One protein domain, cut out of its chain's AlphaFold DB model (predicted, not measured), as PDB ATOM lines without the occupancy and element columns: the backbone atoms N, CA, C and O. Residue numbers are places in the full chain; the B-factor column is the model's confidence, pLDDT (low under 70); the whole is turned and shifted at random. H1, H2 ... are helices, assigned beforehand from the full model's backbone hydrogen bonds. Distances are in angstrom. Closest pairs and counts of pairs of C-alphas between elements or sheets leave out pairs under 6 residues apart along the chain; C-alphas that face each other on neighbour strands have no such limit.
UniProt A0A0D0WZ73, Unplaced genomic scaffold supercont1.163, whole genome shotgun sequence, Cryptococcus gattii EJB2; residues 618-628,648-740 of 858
ATOM      1  N   ALA A 618       5.542 -20.292  20.207       84.62
ATOM      2  CA  ALA A 618       6.686 -19.734  19.499       84.62
ATOM      3  C   ALA A 618       7.905 -20.666  19.415       84.62
ATOM      4  O   ALA A 618       8.695 -20.536  18.479       84.62
ATOM      5  N   GLN A 619       8.063 -21.612  20.343       83.44
ATOM      6  CA  GLN A 619       9.014 -22.718  20.196       83.44
ATOM      7  C   GLN A 619       8.581 -23.644  19.053       83.44
ATOM      8  O   GLN A 619       9.415 -24.034  18.242       83.44
ATOM      9  N   THR A 620       7.272 -23.876  18.896       83.00
ATOM     10  CA  THR A 620       6.704 -24.620  17.756       83.00
ATOM     11  C   THR A 620       7.074 -23.980  16.405       83.00
ATOM     12  O   THR A 620       7.366 -24.695  15.453       83.00
ATOM     13  N   TYR A 621       7.169 -22.646  16.308       79.19
ATOM     14  CA  TYR A 621       7.688 -21.970  15.103       79.19
ATOM     15  C   TYR A 621       9.201 -22.157  14.865       79.19
ATOM     16  O   TYR A 621       9.654 -21.997  13.735       79.19
ATOM     17  N   GLN A 622       9.990 -22.464  15.899       74.19
ATOM     18  CA  GLN A 622      11.459 -22.530  15.828       74.19
ATOM     19  C   GLN A 622      11.985 -23.948  15.591       74.19
ATOM     20  O   GLN A 622      12.883 -24.142  14.772       74.19
ATOM     21  N   THR A 623      11.439 -24.943  16.296       68.25
ATOM     22  CA  THR A 623      11.954 -26.324  16.288       68.25
ATOM     23  C   THR A 623      11.905 -26.965  14.897       68.25
ATOM     24  O   THR A 623      12.754 -27.780  14.554       68.25
ATOM     25  N   TYR A 624      10.960 -26.549  14.055       59.84
ATOM     26  CA  TYR A 624      10.766 -27.087  12.708       59.84
ATOM     27  C   TYR A 624      11.779 -26.602  11.654       59.84
ATOM     28  O   TYR A 624      11.700 -27.020  10.503       59.84
ATOM     29  N   GLY A 625      12.763 -25.777  12.033       53.34
ATOM     30  CA  GLY A 625      13.848 -25.350  11.143       53.34
ATOM     31  C   GLY A 625      15.099 -26.244  11.126       53.34
ATOM     32  O   GLY A 625      15.965 -26.010  10.285       53.34
ATOM     33  N   SER A 626      15.251 -27.215  12.042       52.16
ATOM     34  CA  SER A 626      16.535 -27.921  12.241       52.16
ATOM     35  C   SER A 626      16.633 -29.343  11.674       52.16
ATOM     36  O   SER A 626      17.750 -29.802  11.430       52.16
ATOM     37  N   ASP A 627      15.520 -30.047  11.443       50.19
ATOM     38  CA  ASP A 627      15.549 -31.415  10.902       50.19
ATOM     39  C   ASP A 627      15.633 -31.421   9.367       50.19
ATOM     40  O   ASP A 627      14.638 -31.372   8.647       50.19
ATOM     41  N   LEU A 628      16.866 -31.546   8.868       47.88
ATOM     42  CA  LEU A 628      17.268 -31.559   7.450       47.88
ATOM     43  C   LEU A 628      16.661 -32.683   6.574       47.88
ATOM     44  O   LEU A 628      17.049 -32.822   5.414       47.88
ATOM     45  N   GLU A 648      -1.191  -8.027  26.844       96.25
ATOM     46  CA  GLU A 648      -2.167  -7.849  27.935       96.25
ATOM     47  C   GLU A 648      -1.757  -8.653  29.179       96.25
ATOM     48  O   GLU A 648      -1.722  -8.103  30.280       96.25
ATOM     49  N   SER A 649      -1.370  -9.921  29.006       97.62
ATOM     50  CA  SER A 649      -0.932 -10.797  30.104       97.62
ATOM     51  C   SER A 649       0.308 -10.239  30.815       97.62
ATOM     52  O   SER A 649       0.311 -10.129  32.039       97.62
ATOM     53  N   SER A 650       1.314  -9.799  30.054       97.69
ATOM     54  CA  SER A 650       2.534  -9.169  30.581       97.69
ATOM     55  C   SER A 650       2.215  -7.907  31.390       97.69
ATOM     56  O   SER A 650       2.657  -7.763  32.529       97.69
ATOM     57  N   LYS A 651       1.365  -7.017  30.854       95.06
ATOM     58  CA  LYS A 651       0.929  -5.797  31.550       95.06
ATOM     59  C   LYS A 651       0.179  -6.093  32.849       95.06
ATOM     60  O   LYS A 651       0.396  -5.401  33.840       95.06
ATOM     61  N   ILE A 652      -0.703  -7.096  32.860       93.50
ATOM     62  CA  ILE A 652      -1.443  -7.485  34.072       93.50
ATOM     63  C   ILE A 652      -0.472  -7.910  35.175       93.50
ATOM     64  O   ILE A 652      -0.631  -7.472  36.313       93.50
ATOM     65  N   LEU A 653       0.542  -8.716  34.850       95.62
ATOM     66  CA  LEU A 653       1.543  -9.149  35.828       95.62
ATOM     67  C   LEU A 653       2.364  -7.972  36.365       95.62
ATOM     68  O   LEU A 653       2.518  -7.863  37.581       95.62
ATOM     69  N   MET A 654       2.789  -7.053  35.491       94.31
ATOM     70  CA  MET A 654       3.476  -5.814  35.882       94.31
ATOM     71  C   MET A 654       2.653  -4.972  36.866       94.31
ATOM     72  O   MET A 654       3.163  -4.581  37.913       94.31
ATOM     73  N   GLU A 655       1.373  -4.718  36.579       90.69
ATOM     74  CA  GLU A 655       0.512  -3.918  37.467       90.69
ATOM     75  C   GLU A 655       0.208  -4.614  38.793       90.69
ATOM     76  O   GLU A 655       0.200  -3.973  39.844       90.69
ATOM     77  N   MET A 656      -0.036  -5.927  38.763       90.06
ATOM     78  CA  MET A 656      -0.265  -6.704  39.979       90.06
ATOM     79  C   MET A 656       0.973  -6.733  40.874       90.06
ATOM     80  O   MET A 656       0.847  -6.672  42.098       90.06
ATOM     81  N   GLU A 657       2.164  -6.801  40.282       91.06
ATOM     82  CA  GLU A 657       3.423  -6.721  41.011       91.06
ATOM     83  C   GLU A 657       3.645  -5.312  41.584       91.06
ATOM     84  O   GLU A 657       3.830  -5.185  42.792       91.06
ATOM     85  N   ALA A 658       3.511  -4.257  40.772       89.56
ATOM     86  CA  ALA A 658       3.642  -2.864  41.210       89.56
ATOM     87  C   ALA A 658       2.693  -2.522  42.374       89.56
ATOM     88  O   ALA A 658       3.116  -1.942  43.379       89.56
ATOM     89  N   GLY A 659       1.425  -2.944  42.277       86.12
ATOM     90  CA  GLY A 659       0.436  -2.800  43.347       86.12
ATOM     91  C   GLY A 659       0.803  -3.592  44.605       86.12
ATOM     92  O   GLY A 659       0.679  -3.072  45.713       86.12
ATOM     93  N   THR A 660       1.326  -4.814  44.453       87.19
ATOM     94  CA  THR A 660       1.803  -5.630  45.584       87.19
ATOM     95  C   THR A 660       2.972  -4.957  46.304       87.19
ATOM     96  O   THR A 660       2.943  -4.846  47.528       87.19
ATOM     97  N   ILE A 661       3.975  -4.461  45.570       87.75
ATOM     98  CA  ILE A 661       5.131  -3.764  46.156       87.75
ATOM     99  C   ILE A 661       4.669  -2.471  46.849       87.75
ATOM    100  O   ILE A 661       5.077  -2.216  47.978       87.75
ATOM    101  N   HIS A 662       3.758  -1.698  46.242       86.38
ATOM    102  CA  HIS A 662       3.222  -0.468  46.844       86.38
ATOM    103  C   HIS A 662       2.529  -0.733  48.193       86.38
ATOM    104  O   HIS A 662       2.768  -0.021  49.167       86.38
ATOM    105  N   ILE A 663       1.718  -1.792  48.272       84.00
ATOM    106  CA  ILE A 663       0.997  -2.175  49.494       84.00
ATOM    107  C   ILE A 663       1.946  -2.753  50.549       84.00
ATOM    108  O   ILE A 663       1.794  -2.466  51.733       84.00
ATOM    109  N   LEU A 664       2.958  -3.528  50.153       87.12
ATOM    110  CA  LEU A 664       3.978  -4.002  51.092       87.12
ATOM    111  C   LEU A 664       4.838  -2.851  51.626       87.12
ATOM    112  O   LEU A 664       5.164  -2.851  52.813       87.12
ATOM    113  N   ARG A 665       5.146  -1.846  50.795       86.94
ATOM    114  CA  ARG A 665       5.849  -0.627  51.211       86.94
ATOM    115  C   ARG A 665       5.026   0.180  52.219       86.94
ATOM    116  O   ARG A 665       5.572   0.567  53.242       86.94
ATOM    117  N   SER A 666       3.718   0.363  52.003       85.44
ATOM    118  CA  SER A 666       2.859   1.116  52.938       85.44
ATOM    119  C   SER A 666       2.655   0.446  54.305       85.44
ATOM    120  O   SER A 666       2.247   1.115  55.250       85.44
ATOM    121  N   HIS A 667       2.966  -0.848  54.427       85.81
ATOM    122  CA  HIS A 667       2.900  -1.606  55.682       85.81
ATOM    123  C   HIS A 667       4.279  -1.880  56.313       85.81
ATOM    124  O   HIS A 667       4.349  -2.664  57.257       85.81
ATOM    125  N   ASN A 668       5.371  -1.301  55.791       89.56
ATOM    126  CA  ASN A 668       6.757  -1.614  56.184       89.56
ATOM    127  C   ASN A 668       7.089  -3.123  56.106       89.56
ATOM    128  O   ASN A 668       7.771  -3.688  56.954       89.56
ATOM    129  N   GLN A 669       6.580  -3.807  55.076       90.69
ATOM    130  CA  GLN A 669       6.771  -5.244  54.833       90.69
ATOM    131  C   GLN A 669       7.487  -5.517  53.503       90.69
ATOM    132  O   GLN A 669       7.281  -6.561  52.878       90.69
ATOM    133  N   LEU A 670       8.330  -4.584  53.049       89.56
ATOM    134  CA  LEU A 670       8.974  -4.641  51.736       89.56
ATOM    135  C   LEU A 670       9.887  -5.868  51.563       89.56
ATOM    136  O   LEU A 670       9.967  -6.427  50.472       89.56
ATOM    137  N   SER A 671      10.463  -6.389  52.649       89.25
ATOM    138  CA  SER A 671      11.188  -7.669  52.664       89.25
ATOM    139  C   SER A 671      10.373  -8.854  52.116       89.25
ATOM    140  O   SER A 671      10.942  -9.803  51.580       89.25
ATOM    141  N   LYS A 672       9.030  -8.805  52.163       89.62
ATOM    142  CA  LYS A 672       8.153  -9.824  51.552       89.62
ATOM    143  C   LYS A 672       8.039  -9.690  50.029       89.62
ATOM    144  O   LYS A 672       7.684 -10.675  49.375       89.62
ATOM    145  N   ALA A 673       8.315  -8.508  49.473       86.69
ATOM    146  CA  ALA A 673       8.290  -8.249  48.033       86.69
ATOM    147  C   ALA A 673       9.477  -8.919  47.330       86.69
ATOM    148  O   ALA A 673       9.309  -9.464  46.237       86.69
ATOM    149  N   VAL A 674      10.635  -8.954  48.004       86.94
ATOM    150  CA  VAL A 674      11.886  -9.583  47.559       86.94
ATOM    151  C   VAL A 674      11.725 -11.100  47.426       86.94
ATOM    152  O   VAL A 674      12.019 -11.876  48.335       86.94
ATOM    153  N   ARG A 675      11.243 -11.550  46.268       86.81
ATOM    154  CA  ARG A 675      11.232 -12.961  45.869       86.81
ATOM    155  C   ARG A 675      11.432 -13.060  44.357       86.81
ATOM    156  O   ARG A 675      10.831 -12.260  43.636       86.81
ATOM    157  N   PRO A 676      12.204 -14.044  43.862       83.38
ATOM    158  CA  PRO A 676      12.301 -14.299  42.431       83.38
ATOM    159  C   PRO A 676      10.912 -14.586  41.850       83.38
ATOM    160  O   PRO A 676      10.036 -15.154  42.512       83.38
ATOM    161  N   ARG A 677      10.701 -14.155  40.608       89.56
ATOM    162  CA  ARG A 677       9.407 -14.186  39.928       89.56
ATOM    163  C   ARG A 677       9.494 -15.096  38.698       89.56
ATOM    164  O   ARG A 677      10.050 -14.657  37.696       89.56
ATOM    165  N   PRO A 678       8.938 -16.325  38.732       92.44
ATOM    166  CA  PRO A 678       9.010 -17.258  37.601       92.44
ATOM    167  C   PRO A 678       8.501 -16.657  36.284       92.44
ATOM    168  O   PRO A 678       9.090 -16.868  35.230       92.44
ATOM    169  N   TRP A 679       7.458 -15.827  36.357       95.38
ATOM    170  CA  TRP A 679       6.875 -15.159  35.197       95.38
ATOM    171  C   TRP A 679       7.803 -14.167  34.477       95.38
ATOM    172  O   TRP A 679       7.559 -13.894  33.304       95.38
ATOM    173  N   LEU A 680       8.873 -13.664  35.111       96.00
ATOM    174  CA  LEU A 680       9.864 -12.826  34.419       96.00
ATOM    175  C   LEU A 680      10.643 -13.629  33.377       96.00
ATOM    176  O   LEU A 680      10.836 -13.155  32.261       96.00
ATOM    177  N   GLU A 681      11.027 -14.864  33.704       96.25
ATOM    178  CA  GLU A 681      11.705 -15.753  32.756       96.25
ATOM    179  C   GLU A 681      10.763 -16.181  31.626       96.25
ATOM    180  O   GLU A 681      11.170 -16.223  30.466       96.25
ATOM    181  N   ILE A 682       9.475 -16.384  31.924       96.69
ATOM    182  CA  ILE A 682       8.459 -16.625  30.890       96.69
ATOM    183  C   ILE A 682       8.308 -15.385  29.984       96.69
ATOM    184  O   ILE A 682       8.288 -15.521  28.765       96.69
ATOM    185  N   MET A 683       8.284 -14.163  30.531       97.50
ATOM    186  CA  MET A 683       8.245 -12.934  29.720       97.50
ATOM    187  C   MET A 683       9.500 -12.740  28.857       97.50
ATOM    188  O   MET A 683       9.376 -12.294  27.715       97.50
ATOM    189  N   LYS A 684      10.691 -13.125  29.337       97.12
ATOM    190  CA  LYS A 684      11.919 -13.165  28.518       97.12
ATOM    191  C   LYS A 684      11.779 -14.145  27.356       97.12
ATOM    192  O   LYS A 684      12.062 -13.776  26.218       97.12
ATOM    193  N   GLN A 685      11.280 -15.355  27.621       96.38
ATOM    194  CA  GLN A 685      11.019 -16.354  26.582       96.38
ATOM    195  C   GLN A 685      10.006 -15.844  25.551       96.38
ATOM    196  O   GLN A 685      10.277 -15.947  24.361       96.38
ATOM    197  N   VAL A 686       8.897 -15.226  25.979       96.62
ATOM    198  CA  VAL A 686       7.883 -14.622  25.091       96.62
ATOM    199  C   VAL A 686       8.450 -13.458  24.265       96.62
ATOM    200  O   VAL A 686       8.151 -13.349  23.077       96.62
ATOM    201  N   SER A 687       9.299 -12.605  24.847       96.75
ATOM    202  CA  SER A 687       9.983 -11.533  24.108       96.75
ATOM    203  C   SER A 687      10.913 -12.107  23.030       96.75
ATOM    204  O   SER A 687      10.785 -11.751  21.856       96.75
ATOM    205  N   GLN A 688      11.777 -13.067  23.379       95.75
ATOM    206  CA  GLN A 688      12.669 -13.725  22.417       95.75
ATOM    207  C   GLN A 688      11.888 -14.463  21.319       95.75
ATOM    208  O   GLN A 688      12.222 -14.366  20.142       95.75
ATOM    209  N   ALA A 689      10.815 -15.152  21.694       92.81
ATOM    210  CA  ALA A 689       9.867 -15.801  20.801       92.81
ATOM    211  C   ALA A 689       9.300 -14.847  19.741       92.81
ATOM    212  O   ALA A 689       9.376 -15.125  18.545       92.81
ATOM    213  N   MET A 690       8.765 -13.699  20.167       94.75
ATOM    214  CA  MET A 690       8.229 -12.688  19.255       94.75
ATOM    215  C   MET A 690       9.311 -12.061  18.372       94.75
ATOM    216  O   MET A 690       9.047 -11.764  17.209       94.75
ATOM    217  N   HIS A 691      10.532 -11.891  18.887       94.25
ATOM    218  CA  HIS A 691      11.665 -11.467  18.066       94.25
ATOM    219  C   HIS A 691      12.005 -12.516  16.995       94.25
ATOM    220  O   HIS A 691      12.166 -12.178  15.829       94.25
ATOM    221  N   ASN A 692      12.023 -13.803  17.340       90.50
ATOM    222  CA  ASN A 692      12.302 -14.866  16.373       90.50
ATOM    223  C   ASN A 692      11.218 -14.937  15.277       90.50
ATOM    224  O   ASN A 692      11.549 -15.093  14.103       90.50
ATOM    225  N   VAL A 693       9.943 -14.712  15.624       90.00
ATOM    226  CA  VAL A 693       8.858 -14.551  14.635       90.00
ATOM    227  C   VAL A 693       9.058 -13.301  13.766       90.00
ATOM    228  O   VAL A 693       8.796 -13.354  12.566       90.00
ATOM    229  N   SER A 694       9.550 -12.178  14.309       91.06
ATOM    230  CA  SER A 694       9.828 -10.987  13.491       91.06
ATOM    231  C   SER A 694      11.006 -11.173  12.531       91.06
ATOM    232  O   SER A 694      10.983 -10.585  11.452       91.06
ATOM    233  N   MET A 695      11.976 -12.030  12.864       88.31
ATOM    234  CA  MET A 695      13.091 -12.403  11.981       88.31
ATOM    235  C   MET A 695      12.684 -13.323  10.815       88.31
ATOM    236  O   MET A 695      13.482 -13.538   9.907       88.31
ATOM    237  N   MET A 696      11.438 -13.821  10.768       83.50
ATOM    238  CA  MET A 696      10.890 -14.503   9.581       83.50
ATOM    239  C   MET A 696      10.604 -13.546   8.405       83.50
ATOM    240  O   MET A 696      10.123 -13.983   7.355       83.50
ATOM    241  N   MET A 697      10.855 -12.244   8.577       81.50
ATOM    242  CA  MET A 697      10.698 -11.218   7.551       81.50
ATOM    243  C   MET A 697      12.033 -10.612   7.146       81.50
ATOM    244  O   MET A 697      12.894 -10.335   7.976       81.50
ATOM    245  N   HIS A 698      12.159 -10.356   5.847       75.81
ATOM    246  CA  HIS A 698      13.248  -9.567   5.297       75.81
ATOM    247  C   HIS A 698      12.961  -8.074   5.517       75.81
ATOM    248  O   HIS A 698      11.823  -7.638   5.348       75.81
ATOM    249  N   ASP A 699      13.983  -7.286   5.859       76.81
ATOM    250  CA  ASP A 699      13.879  -5.823   5.868       76.81
ATOM    251  C   ASP A 699      13.688  -5.333   4.424       76.81
ATOM    252  O   ASP A 699      14.542  -5.562   3.564       76.81
ATOM    253  N   ASP A 700      12.550  -4.707   4.135       71.94
ATOM    254  CA  ASP A 700      12.236  -4.138   2.820       71.94
ATOM    255  C   ASP A 700      12.970  -2.805   2.564       71.94
ATOM    256  O   ASP A 700      12.930  -2.264   1.457       71.94
ATOM    257  N   GLY A 701      13.640  -2.252   3.583       75.75
ATOM    258  CA  GLY A 701      14.305  -0.954   3.535       75.75
ATOM    259  C   GLY A 701      13.349   0.245   3.456       75.75
ATOM    260  O   GLY A 701      13.812   1.390   3.449       75.75
ATOM    261  N   LEU A 702      12.027   0.028   3.427       68.88
ATOM    262  CA  LEU A 702      11.008   1.086   3.407       68.88
ATOM    263  C   LEU A 702      10.845   1.740   4.785       68.88
ATOM    264  O   LEU A 702      10.422   2.898   4.885       68.88
ATOM    265  N   GLY A 703      11.260   1.024   5.832       69.50
ATOM    266  CA  GLY A 703      11.319   1.500   7.205       69.50
ATOM    267  C   GLY A 703       9.993   1.318   7.932       69.50
ATOM    268  O   GLY A 703       9.098   2.159   7.859       69.50
ATOM    269  N   GLY A 704       9.924   0.260   8.729       83.50
ATOM    270  CA  GLY A 704       8.826  -0.049   9.635       83.50
ATOM    271  C   GLY A 704       9.291  -1.045  10.691       83.50
ATOM    272  O   GLY A 704      10.444  -1.468  10.690       83.50
ATOM    273  N   GLU A 705       8.396  -1.427  11.592       91.31
ATOM    274  CA  GLU A 705       8.606  -2.573  12.474       91.31
ATOM    275  C   GLU A 705       7.380  -3.482  12.394       91.31
ATOM    276  O   GLU A 705       6.247  -3.011  12.272       91.31
ATOM    277  N   THR A 706       7.599  -4.794  12.429       94.25
ATOM    278  CA  THR A 706       6.500  -5.763  12.484       94.25
ATOM    279  C   THR A 706       5.844  -5.709  13.865       94.25
ATOM    280  O   THR A 706       6.493  -5.356  14.858       94.25
ATOM    281  N   LEU A 707       4.564  -6.091  13.969       95.62
ATOM    282  CA  LEU A 707       3.874  -6.108  15.267       95.62
ATOM    283  C   LEU A 707       4.597  -7.001  16.292       95.62
ATOM    284  O   LEU A 707       4.702  -6.640  17.462       95.62
ATOM    285  N   ALA A 708       5.142  -8.129  15.830       95.31
ATOM    286  CA  ALA A 708       5.938  -9.051  16.632       95.31
ATOM    287  C   ALA A 708       7.218  -8.393  17.185       95.31
ATOM    288  O   ALA A 708       7.484  -8.499  18.382       95.31
ATOM    289  N   ASN A 709       7.965  -7.632  16.374       95.44
ATOM    290  CA  ASN A 709       9.143  -6.907  16.865       95.44
ATOM    291  C   ASN A 709       8.755  -5.829  17.888       95.44
ATOM    292  O   ASN A 709       9.379  -5.707  18.941       95.44
ATOM    293  N   GLY A 710       7.682  -5.087  17.597       95.56
ATOM    294  CA  GLY A 710       7.143  -4.060  18.486       95.56
ATOM    295  C   GLY A 710       6.756  -4.600  19.858       95.56
ATOM    296  O   GLY A 710       7.151  -4.051  20.888       95.56
ATOM    297  N   ALA A 711       6.013  -5.705  19.874       96.81
ATOM    298  CA  ALA A 711       5.596  -6.375  21.095       96.81
ATOM    299  C   ALA A 711       6.771  -7.032  21.837       96.81
ATOM    300  O   ALA A 711       6.833  -6.926  23.062       96.81
ATOM    301  N   SER A 712       7.742  -7.615  21.123       96.62
ATOM    302  CA  SER A 712       8.986  -8.116  21.720       96.62
ATOM    303  C   SER A 712       9.724  -7.021  22.493       96.62
ATOM    304  O   SER A 712      10.004  -7.194  23.681       96.62
ATOM    305  N   ASN A 713       9.981  -5.873  21.857       95.94
ATOM    306  CA  ASN A 713      10.670  -4.741  22.481       95.94
ATOM    307  C   ASN A 713       9.908  -4.203  23.700       95.94
ATOM    308  O   ASN A 713      10.517  -3.850  24.712       95.94
ATOM    309  N   LEU A 714       8.574  -4.161  23.611       95.62
ATOM    310  CA  LEU A 714       7.689  -3.723  24.685       95.62
ATOM    311  C   LEU A 714       7.735  -4.671  25.896       95.62
ATOM    312  O   LEU A 714       7.942  -4.210  27.017       95.62
ATOM    313  N   ILE A 715       7.604  -5.983  25.679       97.12
ATOM    314  CA  ILE A 715       7.671  -7.004  26.738       97.12
ATOM    315  C   ILE A 715       9.083  -7.061  27.340       97.12
ATOM    316  O   ILE A 715       9.229  -7.048  28.560       97.12
ATOM    317  N   GLY A 716      10.134  -7.021  26.517       96.69
ATOM    318  CA  GLY A 716      11.521  -6.973  26.992       96.69
ATOM    319  C   GLY A 716      11.844  -5.713  27.808       96.69
ATOM    320  O   GLY A 716      12.679  -5.756  28.709       96.69
ATOM    321  N   SER A 717      11.162  -4.593  27.542       95.62
ATOM    322  CA  SER A 717      11.242  -3.381  28.367       95.62
ATOM    323  C   SER A 717      10.510  -3.533  29.704       95.62
ATOM    324  O   SER A 717      11.066  -3.172  30.739       95.62
ATOM    325  N   MET A 718       9.328  -4.163  29.722       95.94
ATOM    326  CA  MET A 718       8.647  -4.516  30.978       95.94
ATOM    327  C   MET A 718       9.524  -5.392  31.882       95.94
ATOM    328  O   MET A 718       9.618  -5.116  33.075       95.94
ATOM    329  N   VAL A 719      10.200  -6.403  31.317       96.31
ATOM    330  CA  VAL A 719      11.131  -7.269  32.062       96.31
ATOM    331  C   VAL A 719      12.206  -6.438  32.767       96.31
ATOM    332  O   VAL A 719      12.331  -6.539  33.984       96.31
ATOM    333  N   ARG A 720      12.919  -5.561  32.040       95.06
ATOM    334  CA  ARG A 720      13.970  -4.707  32.630       95.06
ATOM    335  C   ARG A 720      13.436  -3.801  33.739       95.06
ATOM    336  O   ARG A 720      14.096  -3.617  34.757       95.06
ATOM    337  N   VAL A 721      12.238  -3.241  33.563       93.69
ATOM    338  CA  VAL A 721      11.593  -2.394  34.580       93.69
ATOM    339  C   VAL A 721      11.281  -3.193  35.852       93.69
ATOM    340  O   VAL A 721      11.574  -2.718  36.947       93.69
ATOM    341  N   ALA A 722      10.774  -4.421  35.735       93.06
ATOM    342  CA  ALA A 722      10.517  -5.278  36.894       93.06
ATOM    343  C   ALA A 722      11.796  -5.818  37.562       93.06
ATOM    344  O   ALA A 722      11.831  -5.951  38.785       93.06
ATOM    345  N   GLU A 723      12.859  -6.088  36.798       94.31
ATOM    346  CA  GLU A 723      14.183  -6.410  37.351       94.31
ATOM    347  C   GLU A 723      14.736  -5.232  38.170       94.31
ATOM    348  O   GLU A 723      15.208  -5.429  39.290       94.31
ATOM    349  N   ASN A 724      14.581  -3.996  37.682       93.44
ATOM    350  CA  ASN A 724      14.937  -2.793  38.437       93.44
ATOM    351  C   ASN A 724      14.102  -2.644  39.723       93.44
ATOM    352  O   ASN A 724      14.658  -2.298  40.764       93.44
ATOM    353  N   TRP A 725      12.793  -2.936  39.692       92.62
ATOM    354  CA  TRP A 725      11.949  -2.923  40.898       92.62
ATOM    355  C   TRP A 725      12.386  -3.960  41.933       92.62
ATOM    356  O   TRP A 725      12.363  -3.667  43.128       92.62
ATOM    357  N   LEU A 726      12.785  -5.159  41.497       91.19
ATOM    358  CA  LEU A 726      13.273  -6.206  42.394       91.19
ATOM    359  C   LEU A 726      14.584  -5.783  43.073       91.19
ATOM    360  O   LEU A 726      14.699  -5.938  44.288       91.19
ATOM    361  N   THR A 727      15.522  -5.204  42.320       93.44
ATOM    362  CA  THR A 727      16.796  -4.680  42.844       93.44
ATOM    363  C   THR A 727      16.572  -3.514  43.813       93.44
ATOM    364  O   THR A 727      17.034  -3.560  44.948       93.44
ATOM    365  N   SER A 728      15.758  -2.520  43.437       91.94
ATOM    366  CA  SER A 728      15.387  -1.395  44.315       91.94
ATOM    367  C   SER A 728      14.676  -1.864  45.592       91.94
ATOM    368  O   SER A 728      14.969  -1.362  46.675       91.94
ATOM    369  N   SER A 729      13.807  -2.878  45.508       89.94
ATOM    370  CA  SER A 729      13.148  -3.454  46.691       89.94
ATOM    371  C   SER A 729      14.116  -4.233  47.592       89.94
ATOM    372  O   SER A 729      13.893  -4.303  48.798       89.94
ATOM    373  N   GLN A 730      15.179  -4.826  47.032       92.25
ATOM    374  CA  GLN A 730      16.254  -5.469  47.798       92.25
ATOM    375  C   GLN A 730      17.097  -4.436  48.550       92.25
ATOM    376  O   GLN A 730      17.364  -4.624  49.734       92.25
ATOM    377  N   GLU A 731      17.471  -3.343  47.885       94.25
ATOM    378  CA  GLU A 731      18.239  -2.243  48.476       94.25
ATOM    379  C   GLU A 731      17.458  -1.553  49.607       94.25
ATOM    380  O   GLU A 731      17.978  -1.423  50.715       94.25
ATOM    381  N   GLU A 732      16.189  -1.196  49.375       92.00
ATOM    382  CA  GLU A 732      15.303  -0.619  50.399       92.00
ATOM    383  C   GLU A 732      15.110  -1.572  51.598       92.00
ATOM    384  O   GLU A 732      15.192  -1.146  52.750       92.00
ATOM    385  N   ALA A 733      14.903  -2.875  51.359       90.81
ATOM    386  CA  ALA A 733      14.736  -3.852  52.439       90.81
ATOM    387  C   ALA A 733      16.028  -4.084  53.250       90.81
ATOM    388  O   ALA A 733      15.959  -4.324  54.457       90.81
ATOM    389  N   ALA A 734      17.202  -4.001  52.615       92.56
ATOM    390  CA  ALA A 734      18.493  -4.094  53.298       92.56
ATOM    391  C   ALA A 734      18.778  -2.858  54.172       92.56
ATOM    392  O   ALA A 734      19.331  -2.992  55.267       92.56
ATOM    393  N   GLN A 735      18.363  -1.667  53.726       92.38
ATOM    394  CA  GLN A 735      18.455  -0.434  54.515       92.38
ATOM    395  C   GLN A 735      17.567  -0.516  55.765       92.38
ATOM    396  O   GLN A 735      18.078  -0.335  56.869       92.38
ATOM    397  N   GLN A 736      16.296  -0.914  55.617       89.06
ATOM    398  CA  GLN A 736      15.367  -1.098  56.745       89.06
ATOM    399  C   GLN A 736      15.915  -2.070  57.803       89.06
ATOM    400  O   GLN A 736      15.958  -1.738  58.985       89.06
ATOM    401  N   GLY A 737      16.430  -3.232  57.384       85.81
ATOM    402  CA  GLY A 737      17.038  -4.194  58.312       85.81
ATOM    403  C   GLY A 737      18.313  -3.692  59.006       85.81
ATOM    404  O   GLY A 737      18.674  -4.210  60.060       85.81
ATOM    405  N   THR A 738      18.992  -2.685  58.447       88.06
ATOM    406  CA  THR A 738      20.176  -2.067  59.068       88.06
ATOM    407  C   THR A 738      19.779  -1.009  60.100       88.06
ATOM    408  O   THR A 738      20.401  -0.935  61.158       88.06
ATOM    409  N   GLU A 739      18.733  -0.220  59.834       82.81
ATOM    410  CA  GLU A 739      18.205   0.774  60.782       82.81
ATOM    411  C   GLU A 739      17.610   0.107  62.033       82.81
ATOM    412  O   GLU A 739      17.953   0.505  63.148       82.81
ATOM    413  N   ASP A 740      16.833  -0.971  61.866       75.31
ATOM    414  CA  ASP A 740      16.293  -1.768  62.981       75.31
ATOM    415  C   ASP A 740      17.402  -2.362  63.877       75.31
ATOM    416  O   ASP A 740      17.220  -2.505  65.086       75.31
TER     417      ASP A 740
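What this domain is: This is residues 618 to 628 and 648 to 740 of the 858 residues of an uncharacterized protein of Cryptococcus gattii EJB2 (UniProt A0A0D0WZ73). The long helix H4 makes the length of a loose up-and-down bundle of H2, H3 and H4, each running against the one before it; short H1 packs on H3. Residues 623 to 628 and 698 to 704 stick out. The 104 printed residues, all helix in class, have four named helices, H1 to H4, and no named strand. The whole is loose, with a radius of gyration of the C-alphas of 18.4 A, spanning 61 by 34 by 21 A.

Where its parts are: H1 is residues 618 to 623, from C-alpha (6.686, -19.734, 19.499). H2 is 648 to 666, 27.0 A; H3 678 to 694, 24.9 A; H4 707 to 740, 49.5 A, ending at C-alpha (16.293, -1.768, 62.981).

How they stand to each other: H3 and H4 form a helical hairpin, a shallow tilt of 23 degrees, opposite ways; their closest C-alphas, Ser 687 and Ser 712, are 4.3 A apart. H2 touches H4 with residues 650 to 654 alone, closest at C-alphas 650 and 715, 6.8 A. H1 touches H3 at a steep tilt of 66 degrees, closest at C-alphas 618 and 689, 5.2 A. In H1, H2, H3 and H4 every O i to N i+4 pair is within hydrogen-bond range.

The domain as a whole: Residues 629 to 647 are not printed; C-alphas 628 and 648 are 36.9 A apart. The links H2 to H3 and H3 to H4 are long. Residues 623 to 628 and 702 to 703 have pLDDT under 70.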